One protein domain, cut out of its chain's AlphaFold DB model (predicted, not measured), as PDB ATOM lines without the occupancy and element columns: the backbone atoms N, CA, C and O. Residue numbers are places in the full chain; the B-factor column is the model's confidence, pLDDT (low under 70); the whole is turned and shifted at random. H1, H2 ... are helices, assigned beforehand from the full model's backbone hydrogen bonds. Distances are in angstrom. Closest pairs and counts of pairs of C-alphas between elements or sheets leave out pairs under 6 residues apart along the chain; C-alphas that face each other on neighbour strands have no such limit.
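Overview. This is residues 10 to 81 of the 109 residues of an uncharacterized protein of Acidobacteria bacterium (UniProt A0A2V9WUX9). Two long helices, H3 and H4, stand at a slant near each other at one end of an open model, and at the other end a helical arm of H1 and the short H2 sticks out with residues 10 to 24. A long loop, residues 26 to 38, bridges the space between the two ends, and H4 folds back after H3. The printed part has 72 residues with four named helices, in the order H1, H2, H3, H4 along the chain, and no named strand; its class is all helix. It is only just extended, close to loose, with a radius of gyration of the C-alphas of 17.0 A and spans of 40 by 31 by 19 A.

Arrangement. H1, residues 10 to 20, and H2, residues 22 to 25, meet only through their link, which is tight, with 1 residue between them. H3, residues 39 to 54, is apart from H1 and from H2. H4, residues 61 to 79, is also apart from H1 and from H2. H3 and H4 are near each other, with 10 pairs of C-alphas within 10 A; their closest C-alphas are 8.2 A apart. H3 has the N-to-C direction (0.02, 0.43, -0.90) and H4 has (0.62, 0.17, 0.76). Every O i to N i+4 pair is within hydrogen-bond range in H1 and H4, and 11 of 12 are in H3; H2 is too short for such a pair, and its 1 pair of O i and N i+3 is within range.

Along the chain. H1 begins at C-alpha 10, at (-46.540, -32.612, -20.503), and measures 15.4 A from first to last C-alpha. H2 runs from Arg 22 to Leu 25. H3 runs from Asn 39, with its C-alpha at (-22.075, -40.839, -21.746), to Ala 54, over 22.9 A. H4, the longest helix with 19 residues, runs from Pro 61 to Tyr 79 over 26.7 A and ends at C-alpha 79, at (-7.963, -43.745, -25.907).

Size, cuts and confidence. The two C-alphas farthest apart are those of Ser 12 and Gly 81, at 46.7 A. Residues 38 to 43, of which 39 to 43 belong to H3, stand free, and so do residues 76 to 81, of which 76 to 79 belong to H4. The link from H2 to H3 is long, with 13 residues, and the one from H3 to H4 is short, with 6. The printed part has no cut. Its mean pLDDT is 89.8, and no printed residue is under 70.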
ATOM      1  N   ALA A  10     -47.946 -32.269 -20.321       89.19
ATOM      2  CA  ALA A  10     -46.540 -32.612 -20.503       89.19
ATOM      3  C   ALA A  10     -46.050 -33.575 -19.410       89.19
ATOM      4  O   ALA A  10     -45.379 -34.556 -19.728       89.19
ATOM      5  N   ALA A  11     -46.418 -33.344 -18.144       89.69
ATOM      6  CA  ALA A  11     -46.027 -34.224 -17.044       89.69
ATOM      7  C   ALA A  11     -46.650 -35.619 -17.177       89.69
ATOM      8  O   ALA A  11     -45.951 -36.609 -16.970       89.69
ATOM      9  N   SER A  12     -47.921 -35.709 -17.590       89.38
ATOM     10  CA  SER A  12     -48.564 -36.999 -17.878       89.38
ATOM     11  C   SER A  12     -47.824 -37.759 -18.981       89.38
ATOM     12  O   SER A  12     -47.470 -38.916 -18.795       89.38
ATOM     13  N   LYS A  13     -47.470 -37.083 -20.083       91.88
ATOM     14  CA  LYS A  13     -46.718 -37.697 -21.188       91.88
ATOM     15  C   LYS A  13     -45.340 -38.207 -20.753       91.88
ATOM     16  O   LYS A  13     -44.905 -39.269 -21.197       91.88
ATOM     17  N   TRP A  14     -44.638 -37.451 -19.909       92.44
ATOM     18  CA  TRP A  14     -43.357 -37.886 -19.350       92.44
ATOM     19  C   TRP A  14     -43.518 -39.094 -18.437       92.44
ATOM     20  O   TRP A  14     -42.744 -40.040 -18.560       92.44
ATOM     21  N   LYS A  15     -44.537 -39.092 -17.573       92.31
ATOM     22  CA  LYS A  15     -44.845 -40.235 -16.720       92.31
ATOM     23  C   LYS A  15     -45.111 -41.489 -17.553       92.31
ATOM     24  O   LYS A  15     -44.451 -42.495 -17.319       92.31
ATOM     25  N   ASP A  16     -46.010 -41.414 -18.531       93.25
ATOM     26  CA  ASP A  16     -46.375 -42.566 -19.363       93.25
ATOM     27  C   ASP A  16     -45.143 -43.140 -20.079       93.25
ATOM     28  O   ASP A  16     -44.967 -44.354 -20.182       93.25
ATOM     29  N   ARG A  17     -44.234 -42.266 -20.530       93.50
ATOM     30  CA  ARG A  17     -42.972 -42.680 -21.149       93.50
ATOM     31  C   ARG A  17     -42.021 -43.351 -20.156       93.50
ATOM     32  O   ARG A  17     -41.395 -44.342 -20.515       93.50
ATOM     33  N   LEU A  18     -41.895 -42.820 -18.941       93.06
ATOM     34  CA  LEU A  18     -41.049 -43.406 -17.899       93.06
ATOM     35  C   LEU A  18     -41.588 -44.759 -17.426       93.06
ATOM     36  O   LEU A  18     -40.801 -45.675 -17.220       93.06
ATOM     37  N   GLU A  19     -42.909 -44.903 -17.296       93.81
ATOM     38  CA  GLU A  19     -43.545 -46.183 -16.967       93.81
ATOM     39  C   GLU A  19     -43.339 -47.204 -18.090       93.81
ATOM     40  O   GLU A  19     -42.948 -48.337 -17.818       93.81
ATOM     41  N   LYS A  20     -43.513 -46.793 -19.352       93.94
ATOM     42  CA  LYS A  20     -43.291 -47.659 -20.517       93.94
ATOM     43  C   LYS A  20     -41.844 -48.142 -20.640       93.94
ATOM     44  O   LYS A  20     -41.612 -49.295 -20.985       93.94
ATOM     45  N   GLU A  21     -40.870 -47.264 -20.416       91.62
ATOM     46  CA  GLU A  21     -39.443 -47.584 -20.581       91.62
ATOM     47  C   GLU A  21     -38.775 -48.023 -19.268       91.62
ATOM     48  O   GLU A  21     -37.556 -48.186 -19.231       91.62
ATOM     49  N   ARG A  22     -39.555 -48.233 -18.198       89.69
ATOM     50  CA  ARG A  22     -39.081 -48.521 -16.835       89.69
ATOM     51  C   ARG A  22     -37.997 -49.591 -16.787       89.69
ATOM     52  O   ARG A  22     -36.969 -49.389 -16.144       89.69
ATOM     53  N   ASP A  23     -38.212 -50.694 -17.490       87.62
ATOM     54  CA  ASP A  23     -37.321 -51.856 -17.442       87.62
ATOM     55  C   ASP A  23     -35.973 -51.603 -18.145       87.62
ATOM     56  O   ASP A  23     -35.026 -52.364 -17.969       87.62
ATOM     57  N   LYS A  24     -35.853 -50.502 -18.901       86.31
ATOM     58  CA  LYS A  24     -34.621 -50.085 -19.586       86.31
ATOM     59  C   LYS A  24     -33.880 -48.948 -18.879       86.31
ATOM     60  O   LYS A  24     -32.752 -48.646 -19.257       86.31
ATOM     61  N   LEU A  25     -34.488 -48.292 -17.885       87.44
ATOM     62  CA  LEU A  25     -33.894 -47.118 -17.225       87.44
ATOM     63  C   LEU A  25     -32.728 -47.477 -16.296       87.44
ATOM     64  O   LEU A  25     -31.807 -46.681 -16.140       87.44
ATOM     65  N   PHE A  26     -32.766 -48.664 -15.690       88.50
ATOM     66  CA  PHE A  26     -31.811 -49.087 -14.660       88.50
ATOM     67  C   PHE A  26     -31.105 -50.394 -15.023       88.50
ATOM     68  O   PHE A  26     -30.859 -51.237 -14.165       88.50
ATOM     69  N   THR A  27     -30.773 -50.575 -16.301       87.62
ATOM     70  CA  THR A  27     -30.098 -51.784 -16.807       87.62
ATOM     71  C   THR A  27     -28.784 -52.086 -16.086       87.62
ATOM     72  O   THR A  27     -28.452 -53.253 -15.911       87.62
ATOM     73  N   PHE A  28     -28.082 -51.063 -15.591       88.81
ATOM     74  CA  PHE A  28     -26.864 -51.217 -14.788       88.81
ATOM     75  C   PHE A  28     -27.070 -51.937 -13.445       88.81
ATOM     76  O   PHE A  28     -26.099 -52.401 -12.861       88.81
ATOM     77  N   LEU A  29     -28.305 -52.037 -12.938       91.12
ATOM     78  CA  LEU A  29     -28.604 -52.838 -11.744       91.12
ATOM     79  C   LEU A  29     -28.671 -54.339 -12.050       91.12
ATOM     80  O   LEU A  29     -28.507 -55.152 -11.147       91.12
ATOM     81  N   SER A  30     -28.940 -54.695 -13.308       92.06
ATOM     82  CA  SER A  30     -29.132 -56.081 -13.750       92.06
ATOM     83  C   SER A  30     -27.938 -56.634 -14.532       92.06
ATOM     84  O   SER A  30     -27.887 -57.835 -14.783       92.06
ATOM     85  N   HIS A  31     -27.009 -55.774 -14.957       89.19
ATOM     86  CA  HIS A  31     -25.881 -56.135 -15.812       89.19
ATOM     87  C   HIS A  31     -24.579 -55.522 -15.300       89.19
ATOM     88  O   HIS A  31     -24.430 -54.297 -15.263       89.19
ATOM     89  N   ASP A  32     -23.610 -56.381 -14.990       91.81
ATOM     90  CA  ASP A  32     -22.267 -55.957 -14.608       91.81
ATOM     91  C   ASP A  32     -21.558 -55.224 -15.757       91.81
ATOM     92  O   ASP A  32     -21.719 -55.544 -16.936       91.81
ATOM     93  N   GLY A  33     -20.756 -54.216 -15.409       88.00
ATOM     94  CA  GLY A  33     -19.966 -53.437 -16.370       88.00
ATOM     95  C   GLY A  33     -20.750 -52.390 -17.172       88.00
ATOM     96  O   GLY A  33     -20.139 -51.634 -17.930       88.00
ATOM     97  N   VAL A  34     -22.071 -52.281 -16.996       87.50
ATOM     98  CA  VAL A  34     -22.869 -51.211 -17.610       87.50
ATOM     99  C   VAL A  34     -22.788 -49.949 -16.740       87.50
ATOM    100  O   VAL A  34     -23.128 -49.996 -15.558       87.50
ATOM    101  N   PRO A  35     -22.349 -48.798 -17.281       88.69
ATOM    102  CA  PRO A  35     -22.299 -47.562 -16.512       88.69
ATOM    103  C   PRO A  35     -23.708 -47.052 -16.182       88.69
ATOM    104  O   PRO A  35     -24.639 -47.173 -16.974       88.69
ATOM    105  N   TRP A  36     -23.843 -46.393 -15.031       89.06
ATOM    106  CA  TRP A  36     -25.093 -45.742 -14.615       89.06
ATOM    107  C   TRP A  36     -25.479 -44.541 -15.498       89.06
ATOM    108  O   TRP A  36     -26.621 -44.087 -15.467       89.06
ATOM    109  N   ASN A  37     -24.526 -44.003 -16.268       88.88
ATOM    110  CA  ASN A  37     -24.724 -42.885 -17.186       88.88
ATOM    111  C   ASN A  37     -24.611 -43.331 -18.650       88.88
ATOM    112  O   ASN A  37     -23.937 -44.304 -18.979       88.88
ATOM    113  N   ASN A  38     -25.239 -42.571 -19.548       86.94
ATOM    114  CA  ASN A  38     -25.263 -42.868 -20.980       86.94
ATOM    115  C   ASN A  38     -24.179 -42.115 -21.780       86.94
ATOM    116  O   ASN A  38     -24.318 -41.907 -22.989       86.94
ATOM    117  N   ASN A  39     -23.100 -41.679 -21.119       88.56
ATOM    118  CA  ASN A  39     -22.075 -40.839 -21.746       88.56
ATOM    119  C   ASN A  39     -21.434 -41.536 -22.952       88.56
ATOM    120  O   ASN A  39     -21.171 -40.892 -23.965       88.56
ATOM    121  N   ASN A  40     -21.236 -42.855 -22.873       85.00
ATOM    122  CA  ASN A  40     -20.645 -43.644 -23.955       85.00
ATOM    123  C   ASN A  40     -21.492 -43.583 -25.235       85.00
ATOM    124  O   ASN A  40     -20.956 -43.317 -26.313       85.00
ATOM    125  N   ALA A  41     -22.814 -43.758 -25.130       85.69
ATOM    126  CA  ALA A  41     -23.691 -43.677 -26.296       85.69
ATOM    127  C   ALA A  41     -23.802 -42.241 -26.827       85.69
ATOM    128  O   ALA A  41     -23.810 -42.035 -28.040       85.69
ATOM    129  N   GLU A  42     -23.842 -41.235 -25.946       89.19
ATOM    130  CA  GLU A  42     -23.840 -39.829 -26.364       89.19
ATOM    131  C   GLU A  42     -22.556 -39.481 -27.131       89.19
ATOM    132  O   GLU A  42     -22.610 -38.853 -28.192       89.19
ATOM    133  N   HIS A  43     -21.398 -39.922 -26.635       87.06
ATOM    134  CA  HIS A  43     -20.119 -39.754 -27.316       87.06
ATOM    135  C   HIS A  43     -20.100 -40.438 -28.682       87.06
ATOM    136  O   HIS A  43     -19.654 -39.816 -29.651       87.06
ATOM    137  N   ALA A  44     -20.630 -41.660 -28.783       85.38
ATOM    138  CA  ALA A  44     -20.758 -42.363 -30.054       85.38
ATOM    139  C   ALA A  44     -21.640 -41.573 -31.037       85.38
ATOM    140  O   ALA A  44     -21.191 -41.235 -32.132       85.38
ATOM    141  N   ILE A  45     -22.850 -41.171 -30.630       87.38
ATOM    142  CA  ILE A  45     -23.805 -40.426 -31.472       87.38
ATOM    143  C   ILE A  45     -23.245 -39.067 -31.914       87.38
ATOM    144  O   ILE A  45     -23.468 -38.646 -33.053       87.38
ATOM    145  N   LYS A  46     -22.475 -38.379 -31.062       90.00
ATOM    146  CA  LYS A  46     -21.830 -37.102 -31.412       90.00
ATOM    147  C   LYS A  46     -20.894 -37.228 -32.615       90.00
ATOM    148  O   LYS A  46     -20.836 -36.294 -33.415       90.00
ATOM    149  N   ALA A  47     -20.180 -38.346 -32.763       87.50
ATOM    150  CA  ALA A  47     -19.326 -38.577 -33.929       87.50
ATOM    151  C   ALA A  47     -20.157 -38.636 -35.222       87.50
ATOM    152  O   ALA A  47     -19.851 -37.930 -36.182       87.50
ATOM    153  N   PHE A  48     -21.282 -39.355 -35.204       84.81
ATOM    154  CA  PHE A  48     -22.206 -39.424 -36.342       84.81
ATOM    155  C   PHE A  48     -22.869 -38.085 -36.659       84.81
ATOM    156  O   PHE A  48     -23.002 -37.726 -37.826       84.81
ATOM    157  N   ALA A  49     -23.267 -37.319 -35.642       88.88
ATOM    158  CA  ALA A  49     -23.848 -35.996 -35.850       88.88
ATOM    159  C   ALA A  49     -22.864 -35.050 -36.560       88.88
ATOM    160  O   ALA A  49     -23.273 -34.256 -37.408       88.88
ATOM    161  N   ARG A  50     -21.563 -35.155 -36.248       88.88
ATOM    162  CA  ARG A  50     -20.497 -34.409 -36.934       88.88
ATOM    163  C   ARG A  50     -20.299 -34.897 -38.364       88.88
ATOM    164  O   ARG A  50     -20.278 -34.064 -39.264       88.88
ATOM    165  N   LEU A  51     -20.227 -36.212 -38.576       88.00
ATOM    166  CA  LEU A  51     -20.115 -36.787 -39.917       88.00
ATOM    167  C   LEU A  51     -21.275 -36.336 -40.808       88.00
ATOM    168  O   LEU A  51     -21.045 -35.809 -41.888       88.00
ATOM    169  N   ARG A  52     -22.517 -36.492 -40.335       88.00
ATOM    170  CA  ARG A  52     -23.724 -36.130 -41.086       88.00
ATOM    171  C   ARG A  52     -23.712 -34.671 -41.531       88.00
ATOM    172  O   ARG A  52     -24.176 -34.379 -42.624       88.00
ATOM    173  N   ARG A  53     -23.197 -33.766 -40.691       89.56
ATOM    174  CA  ARG A  53     -23.019 -32.352 -41.051       89.56
ATOM    175  C   ARG A  53     -21.947 -32.157 -42.120       89.56
ATOM    176  O   ARG A  53     -22.148 -31.337 -42.998       89.56
ATOM    177  N   ALA A  54     -20.844 -32.901 -42.049       87.38
ATOM    178  CA  ALA A  54     -19.746 -32.798 -43.010       87.38
ATOM    179  C   ALA A  54     -20.111 -33.331 -44.406       87.38
ATOM    180  O   ALA A  54     -19.632 -32.797 -45.396       87.38
ATOM    181  N   ILE A  55     -20.958 -34.362 -44.481       86.69
ATOM    182  CA  ILE A  55     -21.378 -34.992 -45.747       86.69
ATOM    183  C   ILE A  55     -22.781 -34.562 -46.203       86.69
ATOM    184  O   ILE A  55     -23.362 -35.189 -47.081       86.69
ATOM    185  N   GLU A  56     -23.373 -33.561 -45.544       87.75
ATOM    186  CA  GLU A  56     -24.733 -33.063 -45.823       87.75
ATOM    187  C   GLU A  56     -25.825 -34.158 -45.820       87.75
ATOM    188  O   GLU A  56     -26.872 -34.047 -46.450       87.75
ATOM    189  N   GLY A  57     -25.605 -35.238 -45.068       78.06
ATOM    190  CA  GLY A  57     -26.511 -36.388 -45.000       78.06
ATOM    191  C   GLY A  57     -26.435 -37.363 -46.176       78.06
ATOM    192  O   GLY A  57     -27.172 -38.348 -46.170       78.06
ATOM    193  N   LEU A  58     -25.539 -37.150 -47.139       76.69
ATOM    194  CA  LEU A  58     -25.308 -38.065 -48.253       76.69
ATOM    195  C   LEU A  58     -24.393 -39.207 -47.807       76.69
ATOM    196  O   LEU A  58     -23.196 -39.022 -47.616       76.69
ATOM    197  N   SER A  59     -24.950 -40.404 -47.638       83.75
ATOM    198  CA  SER A  59     -24.155 -41.602 -47.358       83.75
ATOM    199  C   SER A  59     -24.813 -42.853 -47.917       83.75
ATOM    200  O   SER A  59     -26.037 -42.975 -47.930       83.75
ATOM    201  N   THR A  60     -23.987 -43.791 -48.370       91.19
ATOM    202  CA  THR A  60     -24.413 -45.154 -48.691       91.19
ATOM    203  C   THR A  60     -24.165 -46.056 -47.478       91.19
ATOM    204  O   THR A  60     -23.293 -45.741 -46.661       91.19
ATOM    205  N   PRO A  61     -24.862 -47.200 -47.353       91.88
ATOM    206  CA  PRO A  61     -24.582 -48.170 -46.292       91.88
ATOM    207  C   PRO A  61     -23.099 -48.567 -46.223       91.88
ATOM    208  O   PRO A  61     -22.511 -48.545 -45.146       91.88
ATOM    209  N   LYS A  62     -22.474 -48.807 -47.386       93.31
ATOM    210  CA  LYS A  62     -21.041 -49.111 -47.497       93.31
ATOM    211  C   LYS A  62     -20.157 -47.970 -46.978       93.31
ATOM    212  O   LYS A  62     -19.226 -48.214 -46.224       93.31
ATOM    213  N   GLY A  63     -20.470 -46.720 -47.331       91.06
ATOM    214  CA  GLY A  63     -19.701 -45.564 -46.855       91.06
ATOM    215  C   GLY A  63     -19.789 -45.369 -45.338       91.06
ATOM    216  O   GLY A  63     -18.810 -44.977 -44.707       91.06
ATOM    217  N   ILE A  64     -20.940 -45.680 -44.728       91.12
ATOM    218  CA  ILE A  64     -21.083 -45.669 -43.265       91.12
ATOM    219  C   ILE A  64     -20.265 -46.789 -42.620       91.12
ATOM    220  O   ILE A  64     -19.632 -46.548 -41.596       91.12
ATOM    221  N   GLU A  65     -20.248 -47.985 -43.205       92.75
ATOM    222  CA  GLU A  65     -19.442 -49.108 -42.715       92.75
ATOM    223  C   GLU A  65     -17.938 -48.791 -42.748       92.75
ATOM    224  O   GLU A  65     -17.257 -48.909 -41.729       92.75
ATOM    225  N   GLU A  66     -17.427 -48.285 -43.873       93.00
ATOM    226  CA  GLU A  66     -16.025 -47.864 -44.014       93.00
ATOM    227  C   GLU A  66     -15.666 -46.742 -43.028       93.00
ATOM    228  O   GLU A  66     -14.619 -46.777 -42.373       93.00
ATOM    229  N   TYR A  67     -16.563 -45.767 -42.856       91.25
ATOM    230  CA  TYR A  67     -16.393 -44.718 -41.855       91.25
ATOM    231  C   TYR A  67     -16.336 -45.280 -40.433       91.25
ATOM    232  O   TYR A  67     -15.524 -44.825 -39.630       91.25
ATOM    233  N   LEU A  68     -17.183 -46.256 -40.102       91.81
ATOM    234  CA  LEU A  68     -17.218 -46.863 -38.774       91.81
ATOM    235  C   LEU A  68     -15.920 -47.590 -38.444       91.81
ATOM    236  O   LEU A  68     -15.428 -47.473 -37.319       91.81
ATOM    237  N   ILE A  69     -15.335 -48.271 -39.428       93.44
ATOM    238  CA  ILE A  69     -14.020 -48.897 -39.292       93.44
ATOM    239  C   ILE A  69     -12.978 -47.822 -38.958       93.44
ATOM    240  O   ILE A  69     -12.318 -47.913 -37.921       93.44
ATOM    241  N   LEU A  70     -12.892 -46.751 -39.754       93.56
ATOM    242  CA  LEU A  70     -11.946 -45.651 -39.512       93.56
ATOM    243  C   LEU A  70     -12.175 -44.960 -38.161       93.56
ATOM    244  O   LEU A  70     -11.220 -44.659 -37.442       93.56
ATOM    245  N   LEU A  71     -13.435 -44.730 -37.789       92.44
ATOM    246  CA  LEU A  71     -13.803 -44.118 -36.517       92.44
ATOM    247  C   LEU A  71     -13.372 -44.995 -35.341       92.44
ATOM    248  O   LEU A  71     -12.866 -44.460 -34.356       92.44
ATOM    249  N   SER A  72     -13.546 -46.317 -35.437       92.94
ATOM    250  CA  SER A  72     -13.129 -47.242 -34.379       92.94
ATOM    251  C   SER A  72     -11.614 -47.199 -34.163       92.94
ATOM    252  O   SER A  72     -11.172 -47.023 -33.032       92.94
ATOM    253  N   VAL A  73     -10.817 -47.226 -35.237       94.12
ATOM    254  CA  VAL A  73      -9.350 -47.121 -35.162       94.12
ATOM    255  C   VAL A  73      -8.927 -45.775 -34.570       94.12
ATOM    256  O   VAL A  73      -8.084 -45.728 -33.674       94.12
ATOM    257  N   CYS A  74      -9.547 -44.677 -35.013       93.62
ATOM    258  CA  CYS A  74      -9.281 -43.335 -34.496       93.62
ATOM    259  C   CYS A  74      -9.600 -43.212 -32.996       93.62
ATOM    260  O   CYS A  74      -8.795 -42.676 -32.232       93.62
ATOM    261  N   GLN A  75     -10.740 -43.749 -32.550       91.94
ATOM    262  CA  GLN A  75     -11.118 -43.786 -31.134       91.94
ATOM    263  C   GLN A  75     -10.125 -44.614 -30.314       91.94
ATOM    264  O   GLN A  75      -9.667 -44.141 -29.278       91.94
ATOM    265  N   THR A  76      -9.731 -45.796 -30.793       93.69
ATOM    266  CA  THR A  76      -8.732 -46.637 -30.122       93.69
ATOM    267  C   THR A  76      -7.391 -45.918 -29.992       93.69
ATOM    268  O   THR A  76      -6.831 -45.881 -28.899       93.69
ATOM    269  N   CYS A  77      -6.901 -45.268 -31.054       94.50
ATOM    270  CA  CYS A  77      -5.678 -44.458 -30.985       94.50
ATOM    271  C   CYS A  77      -5.809 -43.356 -29.928       94.50
ATOM    272  O   CYS A  77      -4.941 -43.211 -29.070       94.50
ATOM    273  N   LYS A  78      -6.934 -42.633 -29.933       91.75
ATOM    274  CA  LYS A  78      -7.201 -41.555 -28.980       91.75
ATOM    275  C   LYS A  78      -7.237 -42.045 -27.530       91.75
ATOM    276  O   LYS A  78      -6.647 -41.397 -26.670       91.75
ATOM    277  N   TYR A  79      -7.911 -43.161 -27.252       90.75
ATOM    278  CA  TYR A  79      -7.963 -43.745 -25.907       90.75
ATOM    279  C   TYR A  79      -6.600 -44.270 -25.443       90.75
ATOM    280  O   TYR A  79      -6.305 -44.205 -24.253       90.75
ATOM    281  N   SER A  80      -5.748 -44.700 -26.374       91.44
ATOM    282  CA  SER A  80      -4.373 -45.133 -26.103       91.44
ATOM    283  C   SER A  80      -3.349 -43.988 -26.067       91.44
ATOM    284  O   SER A  80      -2.162 -44.242 -25.874       91.44
ATOM    285  N   GLY A  81      -3.765 -42.729 -26.261       93.06
ATOM    286  CA  GLY A  81      -2.862 -41.571 -26.279       93.06
ATOM    287  C   GLY A  81      -1.929 -41.514 -27.497       93.06
ATOM    288  O   GLY A  81      -0.831 -40.962 -27.411       93.06
TER     289      GLY A  81